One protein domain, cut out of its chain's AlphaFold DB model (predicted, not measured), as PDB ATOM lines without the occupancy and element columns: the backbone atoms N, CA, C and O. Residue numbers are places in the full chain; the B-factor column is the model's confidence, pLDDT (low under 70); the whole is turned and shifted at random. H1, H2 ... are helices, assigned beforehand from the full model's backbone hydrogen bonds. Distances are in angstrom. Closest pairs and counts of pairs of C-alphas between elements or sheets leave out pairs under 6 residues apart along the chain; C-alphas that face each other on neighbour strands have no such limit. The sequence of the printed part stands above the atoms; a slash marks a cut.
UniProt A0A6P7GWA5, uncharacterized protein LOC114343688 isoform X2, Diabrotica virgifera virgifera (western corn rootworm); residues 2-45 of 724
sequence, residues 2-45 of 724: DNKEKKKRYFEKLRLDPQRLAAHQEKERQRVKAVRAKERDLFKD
ATOM      1  N   ASP A   2     130.199 143.843  96.372       70.56
ATOM      2  CA  ASP A   2     131.519 144.498  96.391       70.56
ATOM      3  C   ASP A   2     132.634 143.525  95.951       70.56
ATOM      4  O   ASP A   2     132.654 142.353  96.344       70.56
ATOM      5  N   ASN A   3     133.578 144.002  95.136       59.19
ATOM      6  CA  ASN A   3     134.725 143.230  94.649       59.19
ATOM      7  C   ASN A   3     135.546 142.633  95.805       59.19
ATOM      8  O   ASN A   3     136.116 141.545  95.690       59.19
ATOM      9  N   LYS A   4     135.565 143.314  96.953       62.09
ATOM     10  CA  LYS A   4     136.246 142.850  98.166       62.09
ATOM     11  C   LYS A   4     135.549 141.652  98.811       62.09
ATOM     12  O   LYS A   4     136.208 140.736  99.303       62.09
ATOM     13  N   GLU A   5     134.225 141.636  98.763       68.25
ATOM     14  CA  GLU A   5     133.381 140.587  99.332       68.25
ATOM     15  C   GLU A   5     133.342 139.344  98.433       68.25
ATOM     16  O   GLU A   5     133.482 138.223  98.923       68.25
ATOM     17  N   LYS A   6     133.315 139.544  97.106       70.81
ATOM     18  CA  LYS A   6     133.552 138.489  96.104       70.81
ATOM     19  C   LYS A   6     134.881 137.774  96.343       70.81
ATOM     20  O   LYS A   6     134.930 136.547  96.403       70.81
ATOM     21  N   LYS A   7     135.955 138.544  96.538       68.81
ATOM     22  CA  LYS A   7     137.301 138.008  96.768       68.81
ATOM     23  C   LYS A   7     137.407 137.255  98.097       68.81
ATOM     24  O   LYS A   7     138.056 136.216  98.157       68.81
ATOM     25  N   LYS A   8     136.739 137.740  99.149       74.56
ATOM     26  CA  LYS A   8     136.684 137.061 100.450       74.56
ATOM     27  C   LYS A   8     135.969 135.708 100.353       74.56
ATOM     28  O   LYS A   8     136.548 134.705 100.756       74.56
ATOM     29  N   ARG A   9     134.781 135.672  99.736       77.38
ATOM     30  CA  ARG A   9     134.022 134.428  99.513       77.38
ATOM     31  C   ARG A   9     134.775 133.437  98.624       77.38
ATOM     32  O   ARG A   9     134.712 132.239  98.870       77.38
ATOM     33  N   TYR A  10     135.515 133.923  97.625       80.19
ATOM     34  CA  TYR A  10     136.390 133.085  96.801       80.19
ATOM     35  C   TYR A  10     137.461 132.381  97.645       80.19
ATOM     36  O   TYR A  10     137.573 131.163  97.575       80.19
ATOM     37  N   PHE A  11     138.199 133.111  98.491       73.69
ATOM     38  CA  PHE A  11     139.232 132.509  99.344       73.69
ATOM     39  C   PHE A  11     138.672 131.643 100.480       73.69
ATOM     40  O   PHE A  11     139.344 130.704 100.896       73.69
ATOM     41  N   GLU A  12     137.464 131.927 100.975       79.62
ATOM     42  CA  GLU A  12     136.759 131.048 101.919       79.62
ATOM     43  C   GLU A  12     136.388 129.717 101.250       79.62
ATOM     44  O   GLU A  12     136.741 128.666 101.777       79.62
ATOM     45  N   LYS A  13     135.805 129.743 100.042       79.69
ATOM     46  CA  LYS A  13     135.522 128.525  99.259       79.69
ATOM     47  C   LYS A  13     136.792 127.761  98.875       79.69
ATOM     48  O   LYS A  13     136.803 126.539  98.916       79.69
ATOM     49  N   LEU A  14     137.869 128.473  98.542       79.75
ATOM     50  CA  LEU A  14     139.154 127.876  98.173       79.75
ATOM     51  C   LEU A  14     139.837 127.167  99.353       79.75
ATOM     52  O   LEU A  14     140.604 126.246  99.134       79.75
ATOM     53  N   ARG A  15     139.589 127.593 100.600       78.44
ATOM     54  CA  ARG A  15     140.156 126.955 101.804       78.44
ATOM     55  C   ARG A  15     139.422 125.687 102.232       78.44
ATOM     56  O   ARG A  15     140.009 124.894 102.954       78.44
ATOM     57  N   LEU A  16     138.166 125.531 101.817       82.81
ATOM     58  CA  LEU A  16     137.340 124.362 102.127       82.81
ATOM     59  C   LEU A  16     137.640 123.168 101.207       82.81
ATOM     60  O   LEU A  16     137.294 122.047 101.550       82.81
ATOM     61  N   ASP A  17     138.300 123.404 100.069       85.19
ATOM     62  CA  ASP A  17     138.683 122.380  99.093       85.19
ATOM     63  C   ASP A  17     140.222 122.282  99.004       85.19
ATOM     64  O   ASP A  17     140.867 123.133  98.375       85.19
ATOM     65  N   PRO A  18     140.834 121.258  99.631       81.25
ATOM     66  CA  PRO A  18     142.283 121.082  99.652       81.25
ATOM     67  C   PRO A  18     142.909 120.934  98.259       81.25
ATOM     68  O   PRO A  18     144.011 121.442  98.030       81.25
ATOM     69  N   GLN A  19     142.216 120.292  97.311       84.25
ATOM     70  CA  GLN A  19     142.730 120.075  95.956       84.25
ATOM     71  C   GLN A  19     142.744 121.383  95.160       84.25
ATOM     72  O   GLN A  19     143.753 121.726  94.534       84.25
ATOM     73  N   ARG A  20     141.674 122.183  95.242       80.06
ATOM     74  CA  ARG A  20     141.642 123.516  94.614       80.06
ATOM     75  C   ARG A  20     142.622 124.491  95.252       80.06
ATOM     76  O   ARG A  20     143.202 125.320  94.543       80.06
ATOM     77  N   LEU A  21     142.844 124.396  96.563       80.56
ATOM     78  CA  LEU A  21     143.859 125.193  97.246       80.56
ATOM     79  C   LEU A  21     145.265 124.854  96.743       80.56
ATOM     80  O   LEU A  21     146.034 125.769  96.442       80.56
ATOM     81  N   ALA A  22     145.585 123.565  96.612       82.44
ATOM     82  CA  ALA A  22     146.865 123.104  96.089       82.44
ATOM     83  C   ALA A  22     147.084 123.569  94.638       82.44
ATOM     84  O   ALA A  22     148.132 124.139  94.332       82.44
ATOM     85  N   ALA A  23     146.069 123.445  93.775       84.94
ATOM     86  CA  ALA A  23     146.123 123.925  92.393       84.94
ATOM     87  C   ALA A  23     146.324 125.451  92.302       84.94
ATOM     88  O   ALA A  23     147.123 125.940  91.500       84.94
ATOM     89  N   HIS A  24     145.653 126.230  93.158       83.88
ATOM     90  CA  HIS A  24     145.853 127.680  93.227       83.88
ATOM     91  C   HIS A  24     147.258 128.047  93.727       83.88
ATOM     92  O   HIS A  24     147.878 128.978  93.209       83.88
ATOM     93  N   GLN A  25     147.775 127.343  94.737       81.62
ATOM     94  CA  GLN A  25     149.139 127.554  95.226       81.62
ATOM     95  C   GLN A  25     150.177 127.227  94.150       81.62
ATOM     96  O   GLN A  25     151.137 127.978  94.000       81.62
ATOM     97  N   GLU A  26     149.967 126.163  93.372       86.06
ATOM     98  CA  GLU A  26     150.857 125.805  92.267       86.06
ATOM     99  C   GLU A  26     150.836 126.856  91.155       86.06
ATOM    100  O   GLU A  26     151.890 127.310  90.707       86.06
ATOM    101  N   LYS A  27     149.651 127.358  90.796       85.00
ATOM    102  CA  LYS A  27     149.511 128.441  89.817       85.00
ATOM    103  C   LYS A  27     150.206 129.732  90.267       85.00
ATOM    104  O   LYS A  27     150.874 130.390  89.471       85.00
ATOM    105  N   GLU A  28     150.116 130.083  91.550       81.75
ATOM    106  CA  GLU A  28     150.851 131.230  92.102       81.75
ATOM    107  C   GLU A  28     152.367 130.976  92.157       81.75
ATOM    108  O   GLU A  28     153.142 131.889  91.863       81.75
ATOM    109  N   ARG A  29     152.821 129.746  92.443       82.75
ATOM    110  CA  ARG A  29     154.248 129.378  92.355       82.75
ATOM    111  C   ARG A  29     154.781 129.536  90.932       82.75
ATOM    112  O   ARG A  29     155.845 130.132  90.753       82.75
ATOM    113  N   GLN A  30     154.039 129.070  89.928       84.00
ATOM    114  CA  GLN A  30     154.391 129.236  88.515       84.00
ATOM    115  C   GLN A  30     154.435 130.714  88.112       84.00
ATOM    116  O   GLN A  30     155.408 131.160  87.503       84.00
ATOM    117  N   ARG A  31     153.451 131.513  88.540       84.31
ATOM    118  CA  ARG A  31     153.428 132.960  88.293       84.31
ATOM    119  C   ARG A  31     154.631 133.675  88.911       84.31
ATOM    120  O   ARG A  31     155.256 134.502  88.253       84.31
ATOM    121  N   VAL A  32     154.988 133.350  90.155       78.19
ATOM    122  CA  VAL A  32     156.166 133.928  90.824       78.19
ATOM    123  C   VAL A  32     157.463 133.504  90.128       78.19
ATOM    124  O   VAL A  32     158.359 134.336  89.974       78.19
ATOM    125  N   LYS A  33     157.576 132.250  89.666       82.69
ATOM    126  CA  LYS A  33     158.720 131.794  88.855       82.69
ATOM    127  C   LYS A  33     158.834 132.587  87.548       82.69
ATOM    128  O   LYS A  33     159.925 133.059  87.244       82.69
ATOM    129  N   ALA A  34     157.727 132.802  86.837       82.12
ATOM    130  CA  ALA A  34     157.707 133.574  85.593       82.12
ATOM    131  C   ALA A  34     158.103 135.046  85.804       82.12
ATOM    132  O   ALA A  34     158.912 135.581  85.051       82.12
ATOM    133  N   VAL A  35     157.605 135.692  86.867       80.69
ATOM    134  CA  VAL A  35     157.999 137.070  87.220       80.69
ATOM    135  C   VAL A  35     159.493 137.151  87.525       80.69
ATOM    136  O   VAL A  35     160.168 138.048  87.030       80.69
ATOM    137  N   ARG A  36     160.035 136.192  88.285       77.31
ATOM    138  CA  ARG A  36     161.472 136.143  88.593       77.31
ATOM    139  C   ARG A  36     162.330 135.889  87.359       77.31
ATOM    140  O   ARG A  36     163.411 136.457  87.273       77.31
ATOM    141  N   ALA A  37     161.876 135.048  86.431       80.88
ATOM    142  CA  ALA A  37     162.561 134.831  85.160       80.88
ATOM    143  C   ALA A  37     162.596 136.129  84.341       80.88
ATOM    144  O   ALA A  37     163.675 136.565  83.957       80.88
ATOM    145  N   LYS A  38     161.452 136.813  84.219       81.38
ATOM    146  CA  LYS A  38     161.347 138.107  83.535       81.38
ATOM    147  C   LYS A  38     162.222 139.188  84.177       81.38
ATOM    148  O   LYS A  38     162.845 139.958  83.461       81.38
ATOM    149  N   GLU A  39     162.300 139.245  85.508       75.94
ATOM    150  CA  GLU A  39     163.200 140.173  86.208       75.94
ATOM    151  C   GLU A  39     164.683 139.818  86.015       75.94
ATOM    152  O   GLU A  39     165.497 140.726  85.902       75.94
ATOM    153  N   ARG A  40     165.059 138.531  85.954       76.69
ATOM    154  CA  ARG A  40     166.445 138.153  85.617       76.69
ATOM    155  C   ARG A  40     166.820 138.594  84.207       76.69
ATOM    156  O   ARG A  40     167.923 139.088  84.036       76.69
ATOM    157  N   ASP A  41     165.917 138.435  83.243       78.88
ATOM    158  CA  ASP A  41     166.177 138.833  81.857       78.88
ATOM    159  C   ASP A  41     166.245 140.361  81.717       78.88
ATOM    160  O   ASP A  41     167.144 140.874  81.062       78.88
ATOM    161  N   LEU A  42     165.365 141.104  82.405       76.06
ATOM    162  CA  LEU A  42     165.369 142.577  82.411       76.06
ATOM    163  C   LEU A  42     166.630 143.197  83.028       76.06
ATOM    164  O   LEU A  42     166.976 144.324  82.692       76.06
ATOM    165  N   PHE A  43     167.282 142.495  83.956       76.44
ATOM    166  CA  PHE A  43     168.477 142.973  84.658       76.44
ATOM    167  C   PHE A  43     169.708 142.101  84.370       76.44
ATOM    168  O   PHE A  43     170.626 142.052  85.189       76.44
ATOM    169  N   LYS A  44     169.737 141.414  83.217       76.12
ATOM    170  CA  LYS A  44     170.816 140.490  82.832       76.12
ATOM    171  C   LYS A  44     172.188 141.174  82.795       76.12
ATOM    172  O   LYS A  44     173.158 140.593  83.267       76.12
ATOM    173  N   ASP A  45     172.227 142.432  82.356       72.12
ATOM    174  CA  ASP A  45     173.455 143.233  82.229       72.12
ATOM    175  C   ASP A  45     173.789 144.048  83.498       72.12
ATOM    176  O   ASP A  45     174.778 144.776  83.537       72.12
TER     177      ASP A  45
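AT A GLANCE: This is residues 2 to 45 of the 724 residues of the protein "uncharacterized protein LOC114343688 isoform X2" of Diabrotica virgifera virgifera (western corn rootworm) (UniProt A0A6P7GWA5). Two helices, a shorter H1 and a longer H2, meet near their ends and make an L-shaped corner, with most of both helices sticking out free of each other. The printed part has 44 residues, with two named helices, H1 then H2, and no named strand; the class is all helix. The whole is extended, with a radius of gyration of the C-alphas of 15.0 A, and flat, spanning 44 by 26 by 7 A.

HOW THE PARTS SIT: H1, residues 3 to 16, is joined by a tight link of one residue, Asp 17, to H2, residues 18 to 42. They touch only at the corner, and only just, with 3 pairs of C-alphas within 8 A. The closest C-alphas, those of Leu 14 and Leu 21, are 5.5 A apart. H1 touches with residues 14 to 15 alone, H2 with residues 20 to 21 alone. Their lines stand at a steep tilt of 61 degrees, and they run opposite ways. In H1 and H2 every O i to N i+4 pair is within hydrogen-bond range.

IN THESE COORDINATES: H1 begins at C-alpha 3 (134.725, 143.230, 94.649) and measures 20.5 A. H2 measures 35.9 A and ends at C-alpha 42 (165.369, 142.577, 82.411).

THE WHOLE: The C-alphas farthest apart, those of Leu 16 and Asp 45, are 45.3 A apart. The printed part has no cut. Residues 3 to 5 and residue 7 are under pLDDT 70.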